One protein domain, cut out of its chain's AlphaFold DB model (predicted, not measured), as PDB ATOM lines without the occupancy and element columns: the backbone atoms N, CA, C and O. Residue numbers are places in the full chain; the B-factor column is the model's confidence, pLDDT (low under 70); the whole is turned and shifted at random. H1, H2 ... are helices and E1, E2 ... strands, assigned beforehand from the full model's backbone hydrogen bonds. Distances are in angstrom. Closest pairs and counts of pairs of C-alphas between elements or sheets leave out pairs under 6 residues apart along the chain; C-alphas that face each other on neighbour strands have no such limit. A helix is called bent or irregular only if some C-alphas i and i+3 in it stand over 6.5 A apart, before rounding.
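What this domain is: This is residues 3 to 38 and 52 to 101 of the 103 residues of an uncharacterized protein of Oceanobacter sp (UniProt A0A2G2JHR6). Two long helices, H1 and H2, make a narrow V: they pack on each other with residues 12 to 24 of H1 and 79 to 90 of H2, and their other ends spread apart and stick out free. Beyond the closed end of the V, the two ends of the printed part come together as a small two-stranded antiparallel ribbon, E1 beside E2. The printed part has 86 residues, with two named helices and two named strands in the order E1, H1, H2, E2, and the class is mostly helix. The whole is extended, with a radius of gyration of the C-alphas of 19.8 A, and its outline is a rod spanning 68 by 31 by 17 A.

Where its parts are: Find C-alpha 3 at (111.412, 70.904, 118.860), where strand E1, residues 3 to 8, begins. Helix H1, residues 10 to 38, starts at C-alpha 10, at (125.622, 69.204, 106.059), and measures 42.0 A from first to last C-alpha. It is irregular, but only just: C-alphas 34 and 37 are 6.7 A apart. After the cut, helix H2, residues 52 to 90, is the longest helix at 52.2 A and has a kink of 38 degrees near residue 63. It is neither bent nor irregular, but only just: C-alphas 62 and 65 are 6.5 A apart. Strand E2, residues 95 to 100, ends at C-alpha 100, at (106.191, 66.842, 119.378).

How they stand to each other: Look first at Thr 16 and Thr 90, whose C-alphas, 5.7 A apart, are the closest of H1 and H2. The two helices touch with residues 12 to 24 of H1 and 79 to 90 of H2 alone. They run opposite ways at a shallow tilt of 32 degrees, only just short of steep. Of the O i to N i+4 pairs, 22 of 25 in H1 and 31 of 35 in H2 are within hydrogen-bond range. Now turn to E1 and E2, antiparallel neighbours with 152 degrees between their directions. C-alphas 5 and 97 face each other at 4.5 A; N 6 and O 96, at 2.8 A, and N 98 and O 4, at 2.9 A, are within hydrogen-bond range. E1 and H2 are apart, as are H1 and E2.

The domain as a whole: The two C-alphas farthest apart are those of Ala 52 and Asn 101, at 69.2 A. Residues 29 to 38 of H1 and 52 to 74 of H2 stand free. The links from E1 to H1 and from H2 to E2 are tight. Between H1 and H2, residues 39 to 51 are not printed, and C-alphas 38 and 52 are 20.1 A apart across the cut. The mean pLDDT of the printed part is 81.3; look for values under 70 at residues 3 to 4, 6, 52 to 59 and 99 to 101.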
ATOM      1  N   ILE A   3     110.888  70.949 120.232       68.38
ATOM      2  CA  ILE A   3     111.412  70.904 118.860       68.38
ATOM      3  C   ILE A   3     112.679  70.052 118.874       68.38
ATOM      4  O   ILE A   3     113.664  70.424 119.510       68.38
ATOM      5  N   THR A   4     112.659  68.928 118.159       69.75
ATOM      6  CA  THR A   4     113.817  68.032 118.044       69.75
ATOM      7  C   THR A   4     114.356  68.075 116.616       69.75
ATOM      8  O   THR A   4     113.614  67.853 115.659       69.75
ATOM      9  N   VAL A   5     115.646  68.378 116.444       70.88
ATOM     10  CA  VAL A   5     116.300  68.381 115.123       70.88
ATOM     11  C   VAL A   5     116.579  66.935 114.705       70.88
ATOM     12  O   VAL A   5     117.341  66.237 115.366       70.88
ATOM     13  N   LEU A   6     115.966  66.488 113.610       68.12
ATOM     14  CA  LEU A   6     116.062  65.119 113.095       68.12
ATOM     15  C   LEU A   6     117.195  64.937 112.082       68.12
ATOM     16  O   LEU A   6     117.828  63.885 112.033       68.12
ATOM     17  N   LYS A   7     117.424  65.936 111.224       73.69
ATOM     18  CA  LYS A   7     118.418  65.849 110.150       73.69
ATOM     19  C   LYS A   7     118.945  67.227 109.777       73.69
ATOM     20  O   LYS A   7     118.176  68.176 109.631       73.69
ATOM     21  N   PHE A   8     120.257  67.300 109.587       77.62
ATOM     22  CA  PHE A   8     120.964  68.475 109.095       77.62
ATOM     23  C   PHE A   8     121.583  68.147 107.736       77.62
ATOM     24  O   PHE A   8     122.335  67.178 107.618       77.62
ATOM     25  N   ASP A   9     121.246  68.915 106.698       80.31
ATOM     26  CA  ASP A   9     121.877  68.764 105.381       80.31
ATOM     27  C   ASP A   9     123.251  69.452 105.388       80.31
ATOM     28  O   ASP A   9     123.411  70.614 105.000       80.31
ATOM     29  N   THR A  10     124.251  68.716 105.879       82.38
ATOM     30  CA  THR A  10     125.622  69.204 106.059       82.38
ATOM     31  C   THR A  10     126.244  69.691 104.753       82.38
ATOM     32  O   THR A  10     127.036  70.629 104.770       82.38
ATOM     33  N   HIS A  11     125.879  69.104 103.607       85.75
ATOM     34  CA  HIS A  11     126.470  69.460 102.316       85.75
ATOM     35  C   HIS A  11     126.027  70.854 101.853       85.75
ATOM     36  O   HIS A  11     126.859  71.687 101.489       85.75
ATOM     37  N   LYS A  12     124.723  71.150 101.915       80.19
ATOM     38  CA  LYS A  12     124.199  72.480 101.550       80.19
ATOM     39  C   LYS A  12     124.652  73.562 102.526       80.19
ATOM     40  O   LYS A  12     125.004  74.669 102.107       80.19
ATOM     41  N   ALA A  13     124.719  73.221 103.811       84.38
ATOM     42  CA  ALA A  13     125.269  74.100 104.832       84.38
ATOM     43  C   ALA A  13     126.743  74.435 104.552       84.38
ATOM     44  O   ALA A  13     127.105  75.611 104.496       84.38
ATOM     45  N   ALA A  14     127.577  73.422 104.289       85.44
ATOM     46  CA  ALA A  14     128.993  73.605 103.985       85.44
ATOM     47  C   ALA A  14     129.209  74.468 102.733       85.44
ATOM     48  O   ALA A  14     130.030  75.380 102.759       85.44
ATOM     49  N   LEU A  15     128.432  74.248 101.667       87.56
ATOM     50  CA  LEU A  15     128.537  75.027 100.429       87.56
ATOM     51  C   LEU A  15     128.163  76.502 100.647       87.56
ATOM     52  O   LEU A  15     128.841  77.404 100.145       87.56
ATOM     53  N   THR A  16     127.118  76.753 101.439       86.31
ATOM     54  CA  THR A  16     126.691  78.111 101.807       86.31
ATOM     55  C   THR A  16     127.773  78.823 102.618       86.31
ATOM     56  O   THR A  16     128.153  79.945 102.284       86.31
ATOM     57  N   VAL A  17     128.318  78.159 103.643       88.00
ATOM     58  CA  VAL A  17     129.369  78.715 104.506       88.00
ATOM     59  C   VAL A  17     130.655  78.961 103.723       88.00
ATOM     60  O   VAL A  17     131.214  80.052 103.814       88.00
ATOM     61  N   ALA A  18     131.098  77.999 102.911       88.94
ATOM     62  CA  ALA A  18     132.308  78.128 102.104       88.94
ATOM     63  C   ALA A  18     132.207  79.301 101.119       88.94
ATOM     64  O   ALA A  18     133.158  80.063 100.971       88.94
ATOM     65  N   SER A  19     131.040  79.495 100.500       87.88
ATOM     66  CA  SER A  19     130.814  80.594  99.555       87.88
ATOM     67  C   SER A  19     130.810  81.963 100.243       87.88
ATOM     68  O   SER A  19     131.444  82.897  99.753       87.88
ATOM     69  N   VAL A  20     130.132  82.088 101.392       89.88
ATOM     70  CA  VAL A  20     130.153  83.324 102.198       89.88
ATOM     71  C   VAL A  20     131.581  83.625 102.646       89.88
ATOM     72  O   VAL A  20     132.051  84.747 102.482       89.88
ATOM     73  N   PHE A  21     132.292  82.618 103.153       90.19
ATOM     74  CA  PHE A  21     133.663  82.770 103.624       90.19
ATOM     75  C   PHE A  21     134.619  83.173 102.500       90.19
ATOM     76  O   PHE A  21     135.382  84.115 102.685       90.19
ATOM     77  N   ALA A  22     134.557  82.523 101.335       91.06
ATOM     78  CA  ALA A  22     135.408  82.826 100.185       91.06
ATOM     79  C   ALA A  22     135.237  84.273  99.693       91.06
ATOM     80  O   ALA A  22     136.217  84.972  99.446       91.06
ATOM     81  N   VAL A  23     133.995  84.753  99.584       89.75
ATOM     82  CA  VAL A  23     133.727  86.125  99.128       89.75
ATOM     83  C   VAL A  23     134.132  87.150 100.189       89.75
ATOM     84  O   VAL A  23     134.768  88.150  99.855       89.75
ATOM     85  N   SER A  24     133.822  86.901 101.465       87.69
ATOM     86  CA  SER A  24     134.249  87.785 102.555       87.69
ATOM     87  C   SER A  24     135.773  87.849 102.661       87.69
ATOM     88  O   SER A  24     136.331  88.936 102.767       87.69
ATOM     89  N   THR A  25     136.469  86.711 102.579       87.56
ATOM     90  CA  THR A  25     137.939  86.688 102.619       87.56
ATOM     91  C   THR A  25     138.542  87.426 101.439       87.56
ATOM     92  O   THR A  25     139.396  88.268 101.667       87.56
ATOM     93  N   LEU A  26     138.070  87.222 100.206       89.19
ATOM     94  CA  LEU A  26     138.546  87.999  99.054       89.19
ATOM     95  C   LEU A  26     138.410  89.513  99.275       89.19
ATOM     96  O   LEU A  26     139.355  90.257  99.011       89.19
ATOM     97  N   LEU A  27     137.271  89.961  99.811       87.44
ATOM     98  CA  LEU A  27     137.023  91.378 100.071       87.44
ATOM     99  C   LEU A  27     137.991  91.978 101.098       87.44
ATOM    100  O   LEU A  27     138.380  93.128 100.939       87.44
ATOM    101  N   PHE A  28     138.372  91.239 102.143       83.56
ATOM    102  CA  PHE A  28     139.264  91.756 103.191       83.56
ATOM    103  C   PHE A  28     140.750  91.528 102.895       83.56
ATOM    104  O   PHE A  28     141.588  92.361 103.235       83.56
ATOM    105  N   LEU A  29     141.086  90.417 102.246       86.88
ATOM    106  CA  LEU A  29     142.462  89.977 102.033       86.88
ATOM    107  C   LEU A  29     143.111  90.754 100.877       86.88
ATOM    108  O   LEU A  29     144.265  91.155 100.995       86.88
ATOM    109  N   ILE A  30     142.362  91.067  99.810       87.75
ATOM    110  CA  ILE A  30     142.891  91.848  98.678       87.75
ATOM    111  C   ILE A  30     143.321  93.263  99.109       87.75
ATOM    112  O   ILE A  30     144.480  93.612  98.876       87.75
ATOM    113  N   PRO A  31     142.478  94.085  99.769       82.31
ATOM    114  CA  PRO A  31     142.903  95.403 100.234       82.31
ATOM    115  C   PRO A  31     144.073  95.318 101.210       82.31
ATOM    116  O   PRO A  31     144.998  96.119 101.127       82.31
ATOM    117  N   PHE A  32     144.072  94.319 102.098       83.00
ATOM    118  CA  PHE A  32     145.163  94.120 103.044       83.00
ATOM    119  C   PHE A  32     146.499  93.847 102.342       83.00
ATOM    120  O   PHE A  32     147.503  94.470 102.679       83.00
ATOM    121  N   MET A  33     146.509  92.984 101.321       85.62
ATOM    122  CA  MET A  33     147.706  92.703 100.520       85.62
ATOM    123  C   MET A  33     148.216  93.929  99.760       85.62
ATOM    124  O   MET A  33     149.422  94.070  99.587       85.62
ATOM    125  N   LEU A  34     147.320  94.814  99.315       86.19
ATOM    126  CA  LEU A  34     147.693  96.034  98.594       86.19
ATOM    127  C   LEU A  34     148.206  97.141  99.528       86.19
ATOM    128  O   LEU A  34     149.093  97.898  99.144       86.19
ATOM    129  N   ILE A  35     147.673  97.235 100.750       82.44
ATOM    130  CA  ILE A  35     148.039  98.276 101.726       82.44
ATOM    131  C   ILE A  35     149.321  97.915 102.488       82.44
ATOM    132  O   ILE A  35     150.107  98.804 102.817       82.44
ATOM    133  N   MET A  36     149.565  96.626 102.749       77.94
ATOM    134  CA  MET A  36     150.711  96.147 103.536       77.94
ATOM    135  C   MET A  36     152.074  96.700 103.070       77.94
ATOM    136  O   MET A  36     152.800  97.243 103.903       77.94
ATOM    137  N   PRO A  37     152.431  96.658 101.771       77.88
ATOM    138  CA  PRO A  37     153.710  97.193 101.299       77.88
ATOM    139  C   PRO A  37     153.871  98.699 101.541       77.88
ATOM    140  O   PRO A  37     154.966  99.156 101.855       77.88
ATOM    141  N   ILE A  38     152.779  99.464 101.435       75.06
ATOM    142  CA  ILE A  38     152.766 100.922 101.630       75.06
ATOM    143  C   ILE A  38     152.939 101.253 103.118       75.06
ATOM    144  O   ILE A  38     153.732 102.119 103.482       75.06
ATOM    145  N   ALA A  52     157.255 112.213 118.944       56.84
ATOM    146  CA  ALA A  52     156.121 111.987 118.042       56.84
ATOM    147  C   ALA A  52     155.581 110.552 118.184       56.84
ATOM    148  O   ALA A  52     154.373 110.350 118.299       56.84
ATOM    149  N   VAL A  53     156.486 109.578 118.330       59.28
ATOM    150  CA  VAL A  53     156.156 108.152 118.480       59.28
ATOM    151  C   VAL A  53     155.269 107.883 119.703       59.28
ATOM    152  O   VAL A  53     154.298 107.144 119.605       59.28
ATOM    153  N   LEU A  54     155.526 108.518 120.853       57.16
ATOM    154  CA  LEU A  54     154.743 108.276 122.076       57.16
ATOM    155  C   LEU A  54     153.306 108.821 121.988       57.16
ATOM    156  O   LEU A  54     152.376 108.208 122.514       57.16
ATOM    157  N   THR A  55     153.114 109.944 121.293       60.72
ATOM    158  CA  THR A  55     151.796 110.579 121.112       60.72
ATOM    159  C   THR A  55     150.962 109.834 120.059       60.72
ATOM    160  O   THR A  55     149.750 109.648 120.216       60.72
ATOM    161  N   GLU A  56     151.614 109.320 119.015       64.62
ATOM    162  CA  GLU A  56     150.995 108.432 118.026       64.62
ATOM    163  C   GLU A  56     150.631 107.069 118.629       64.62
ATOM    164  O   GLU A  56     149.530 106.575 118.405       64.62
ATOM    165  N   MET A  57     151.469 106.490 119.494       63.34
ATOM    166  CA  MET A  57     151.151 105.226 120.171       63.34
ATOM    167  C   MET A  57     149.948 105.348 121.119       63.34
ATOM    168  O   MET A  57     149.102 104.454 121.148       63.34
ATOM    169  N   PHE A  58     149.823 106.457 121.857       67.56
ATOM    170  CA  PHE A  58     148.670 106.689 122.737       67.56
ATOM    171  C   PHE A  58     147.367 106.915 121.965       67.56
ATOM    172  O   PHE A  58     146.322 106.383 122.348       67.56
ATOM    173  N   SER A  59     147.417 107.671 120.866       69.81
ATOM    174  CA  SER A  59     146.240 107.877 120.016       69.81
ATOM    175  C   SER A  59     145.828 106.576 119.319       69.81
ATOM    176  O   SER A  59     144.660 106.200 119.386       69.81
ATOM    177  N   VAL A  60     146.770 105.800 118.781       74.25
ATOM    178  CA  VAL A  60     146.488 104.470 118.218       74.25
ATOM    179  C   VAL A  60     145.871 103.535 119.264       74.25
ATOM    180  O   VAL A  60     144.896 102.862 118.950       74.25
ATOM    181  N   MET A  61     146.352 103.526 120.513       78.06
ATOM    182  CA  MET A  61     145.827 102.647 121.570       78.06
ATOM    183  C   MET A  61     144.364 102.940 121.942       78.06
ATOM    184  O   MET A  61     143.614 102.016 122.253       78.06
ATOM    185  N   ILE A  62     143.940 104.206 121.890       83.19
ATOM    186  CA  ILE A  62     142.563 104.612 122.218       83.19
ATOM    187  C   ILE A  62     141.639 104.493 121.000       83.19
ATOM    188  O   ILE A  62     140.489 104.067 121.134       83.19
ATOM    189  N   PHE A  63     142.123 104.837 119.805       79.06
ATOM    190  CA  PHE A  63     141.314 104.794 118.586       79.06
ATOM    191  C   PHE A  63     141.176 103.383 118.004       79.06
ATOM    192  O   PHE A  63     140.143 103.091 117.399       79.06
ATOM    193  N   MET A  64     142.146 102.483 118.217       83.75
ATOM    194  CA  MET A  64     142.093 101.109 117.699       83.75
ATOM    195  C   MET A  64     140.851 100.330 118.150       83.75
ATOM    196  O   MET A  64     140.175  99.779 117.287       83.75
ATOM    197  N   PRO A  65     140.477 100.284 119.444       86.88
ATOM    198  CA  PRO A  65     139.273  99.572 119.876       86.88
ATOM    199  C   PRO A  65     137.989 100.089 119.219       86.88
ATOM    200  O   PRO A  65     137.149  99.294 118.799       86.88
ATOM    201  N   VAL A  66     137.844 101.412 119.083       90.06
ATOM    202  CA  VAL A  66     136.679 102.037 118.434       90.06
ATOM    203  C   VAL A  66     136.657 101.703 116.945       90.06
ATOM    204  O   VAL A  66     135.619 101.325 116.405       90.06
ATOM    205  N   PHE A  67     137.814 101.788 116.291       85.44
ATOM    206  CA  PHE A  67     137.978 101.399 114.898       85.44
ATOM    207  C   PHE A  67     137.608  99.925 114.697       85.44
ATOM    208  O   PHE A  67     136.732  99.618 113.890       85.44
ATOM    209  N   TYR A  68     138.176  99.010 115.485       86.25
ATOM    210  CA  TYR A  68     137.835  97.591 115.426       86.25
ATOM    211  C   TYR A  68     136.355  97.341 115.675       86.25
ATOM    212  O   TYR A  68     135.763  96.540 114.962       86.25
ATOM    213  N   PHE A  69     135.734  98.035 116.629       90.81
ATOM    214  CA  PHE A  69     134.307  97.895 116.894       90.81
ATOM    215  C   PHE A  69     133.455  98.285 115.679       90.81
ATOM    216  O   PHE A  69     132.587  97.520 115.258       90.81
ATOM    217  N   ILE A  70     133.732  99.444 115.074       90.62
ATOM    218  CA  ILE A  70     133.012  99.926 113.890       90.62
ATOM    219  C   ILE A  70     133.195  98.950 112.725       90.62
ATOM    220  O   ILE A  70     132.215  98.514 112.118       90.62
ATOM    221  N   PHE A  71     134.437  98.566 112.426       86.81
ATOM    222  CA  PHE A  71     134.732  97.667 111.313       86.81
ATOM    223  C   PHE A  71     134.206  96.251 111.548       86.81
ATOM    224  O   PHE A  71     133.699  95.641 110.609       86.81
ATOM    225  N   ALA A  72     134.243  95.743 112.780       88.31
ATOM    226  CA  ALA A  72     133.643  94.460 113.131       88.31
ATOM    227  C   ALA A  72     132.125  94.496 112.938       88.31
ATOM    228  O   ALA A  72     131.568  93.602 112.304       88.31
ATOM    229  N   TYR A  73     131.452  95.548 113.409       92.06
ATOM    230  CA  TYR A  73     130.012  95.708 113.227       92.06
ATOM    231  C   TYR A  73     129.625  95.769 111.741       92.06
ATOM    232  O   TYR A  73     128.720  95.057 111.294       92.06
ATOM    233  N   LEU A  74     130.342  96.575 110.950       91.88
ATOM    234  CA  LEU A  74     130.136  96.663 109.504       91.88
ATOM    235  C   LEU A  74     130.429  95.328 108.804       91.88
ATOM    236  O   LEU A  74     129.651  94.909 107.947       91.88
ATOM    237  N   GLY A  75     131.496  94.634 109.203       88.81
ATOM    238  CA  GLY A  75     131.882  93.330 108.668       88.81
ATOM    239  C   GLY A  75     130.836  92.250 108.940       88.81
ATOM    240  O   GLY A  75     130.430  91.544 108.020       88.81
ATOM    241  N   VAL A  76     130.324  92.164 110.170       90.31
ATOM    242  CA  VAL A  76     129.248  91.227 110.532       90.31
ATOM    243  C   VAL A  76     127.979  91.531 109.740       90.31
ATOM    244  O   VAL A  76     127.377  90.621 109.168       90.31
ATOM    245  N   ARG A  77     127.591  92.809 109.641       91.75
ATOM    246  CA  ARG A  77     126.423  93.222 108.854       91.75
ATOM    247  C   ARG A  77     126.572  92.859 107.375       91.75
ATOM    248  O   ARG A  77     125.615  92.379 106.767       91.75
ATOM    249  N   PHE A  78     127.761  93.052 106.809       90.69
ATOM    250  CA  PHE A  78     128.073  92.659 105.438       90.69
ATOM    251  C   PHE A  78     127.986  91.139 105.248       90.69
ATOM    252  O   PHE A  78     127.304  90.683 104.333       90.69
ATOM    253  N   CYS A  79     128.592  90.348 106.138       88.75
ATOM    254  CA  CYS A  79     128.523  88.886 106.096       88.75
ATOM    255  C   CYS A  79     127.082  88.367 106.199       88.75
ATOM    256  O   CYS A  79     126.713  87.453 105.467       88.75
ATOM    257  N   ALA A  80     126.246  88.967 107.053       89.94
ATOM    258  CA  ALA A  80     124.834  88.604 107.173       89.94
ATOM    259  C   ALA A  80     124.044  88.918 105.889       89.94
ATOM    260  O   ALA A  80     123.266  88.095 105.404       89.94
ATOM    261  N   TRP A  81     124.279  90.090 105.294       93.00
ATOM    262  CA  TRP A  81     123.692  90.449 104.002       93.00
ATOM    263  C   TRP A  81     124.135  89.494 102.883       93.00
ATOM    264  O   TRP A  81     123.312  89.040 102.083       93.00
ATOM    265  N   LEU A  82     125.420  89.148 102.856       90.44
ATOM    266  CA  LEU A  82     125.999  88.229 101.887       90.44
ATOM    267  C   LEU A  82     125.438  86.812 102.052       90.44
ATOM    268  O   LEU A  82     125.072  86.183 101.060       90.44
ATOM    269  N   TYR A  83     125.295  86.337 103.291       90.00
ATOM    270  CA  TYR A  83     124.627  85.075 103.596       90.00
ATOM    271  C   TYR A  83     123.210  85.050 103.024       90.00
ATOM    272  O   TYR A  83     122.887  84.120 102.296       90.00
ATOM    273  N   ASN A  84     122.392  86.084 103.246       90.06
ATOM    274  CA  ASN A  84     121.024  86.123 102.711       90.06
ATOM    275  C   ASN A  84     120.994  86.027 101.175       90.06
ATOM    276  O   ASN A  84     120.133  85.353 100.607       90.06
ATOM    277  N   LYS A  85     121.960  86.654 100.490       88.88
ATOM    278  CA  LYS A  85     122.103  86.562  99.026       88.88
ATOM    279  C   LYS A  85     122.541  85.174  98.553       88.88
ATOM    280  O   LYS A  85     122.055  84.708  97.523       88.88
ATOM    281  N   ILE A  86     123.472  84.538  99.261       87.81
ATOM    282  CA  ILE A  86     124.032  83.233  98.887       87.81
ATOM    283  C   ILE A  86     123.065  82.104  99.242       87.81
ATOM    284  O   ILE A  86     122.829  81.236  98.408       87.81
ATOM    285  N   ALA A  87     122.435  82.153 100.415       87.00
ATOM    286  CA  ALA A  87     121.462  81.169 100.877       87.00
ATOM    287  C   ALA A  87     120.285  81.013  99.902       87.00
ATOM    288  O   ALA A  87     119.836  79.894  99.665       87.00
ATOM    289  N   GLY A  88     119.855  82.104  99.254       81.94
ATOM    290  CA  GLY A  88     118.849  82.059  98.188       81.94
ATOM    291  C   GLY A  88     119.268  81.251  96.948       81.94
ATOM    292  O   GLY A  88     118.407  80.840  96.178       81.94
ATOM    293  N   LYS A  89     120.570  80.997  96.753       82.19
ATOM    294  CA  LYS A  89     121.120  80.193  95.647       82.19
ATOM    295  C   LYS A  89     121.583  78.798  96.077       82.19
ATOM    296  O   LYS A  89     121.571  77.884  95.261       82.19
ATOM    297  N   THR A  90     122.009  78.627  97.327       80.94
ATOM    298  CA  THR A  90     122.624  77.386  97.838       80.94
ATOM    299  C   THR A  90     121.671  76.524  98.670       80.94
ATOM    300  O   THR A  90     122.003  75.393  99.015       80.94
ATOM    301  N   GLY A  91     120.480  77.038  98.992       74.19
ATOM    302  CA  GLY A  91     119.491  76.369  99.842       74.19
ATOM    303  C   GLY A  91     119.676  76.628 101.340       74.19
ATOM    304  O   GLY A  91     118.832  76.204 102.124       74.19
ATOM    305  N   GLY A  92     120.732  77.350 101.736       78.88
ATOM    306  CA  GLY A  92     120.971  77.774 103.115       78.88
ATOM    307  C   GLY A  92     121.110  76.622 104.114       78.88
ATOM    308  O   GLY A  92     121.511  75.507 103.771       78.88
ATOM    309  N   PHE A  93     120.787  76.906 105.378       80.00
ATOM    310  CA  PHE A  93     120.704  75.884 106.419       80.00
ATOM    311  C   PHE A  93     119.354  75.167 106.353       80.00
ATOM    312  O   PHE A  93     118.318  75.742 106.679       80.00
ATOM    313  N   VAL A  94     119.382  73.894 105.957       76.12
ATOM    314  CA  VAL A  94     118.194  73.037 105.913       76.12
ATOM    315  C   VAL A  94     118.184  72.134 107.144       76.12
ATOM    316  O   VAL A  94     119.046  71.266 107.301       76.12
ATOM    317  N   LEU A  95     117.196  72.355 108.011       77.75
ATOM    318  CA  LEU A  95     116.949  71.580 109.222       77.75
ATOM    319  C   LEU A  95     115.622  70.838 109.076       77.75
ATOM    320  O   LEU A  95     114.582  71.450 108.843       77.75
ATOM    321  N   THR A  96     115.646  69.518 109.234       73.62
ATOM    322  CA  THR A  96     114.426  68.732 109.428       73.62
ATOM    323  C   THR A  96     114.125  68.703 110.919       73.62
ATOM    324  O   THR A  96     114.948  68.215 111.692       73.62
ATOM    325  N   VAL A  97     112.971  69.229 111.329       80.31
ATOM    326  CA  VAL A  97     112.530  69.250 112.731       80.31
ATOM    327  C   VAL A  97     111.310  68.353 112.925       80.31
ATOM    328  O   VAL A  97     110.396  68.368 112.105       80.31
ATOM    329  N   ALA A  98     111.300  67.574 114.005       71.94
ATOM    330  CA  ALA A  98     110.090  66.960 114.541       71.94
ATOM    331  C   ALA A  98     109.461  67.920 115.552       71.94
ATOM    332  O   ALA A  98     110.150  68.418 116.448       71.94
ATOM    333  N   VAL A  99     108.161  68.157 115.399       69.81
ATOM    334  CA  VAL A  99     107.349  68.879 116.378       69.81
ATOM    335  C   VAL A  99     106.580  67.836 117.173       69.81
ATOM    336  O   VAL A  99     105.704  67.169 116.630       69.81
ATOM    337  N   GLU A 100     106.944  67.671 118.440       65.56
ATOM    338  CA  GLU A 100     106.191  66.842 119.378       65.56
ATOM    339  C   GLU A 100     105.139  67.746 120.046       65.56
ATOM    340  O   GLU A 100     105.485  68.705 120.754       65.56
ATOM    341  N   ASN A 101     103.862  67.503 119.724       61.34
ATOM    342  CA  ASN A 101     102.727  68.102 120.421       61.34
ATOM    343  C   ASN A 101     102.423  67.214 121.630       61.34
ATOM    344  O   ASN A 101     102.001  66.075 121.457       61.34
TER     345      ASN A 101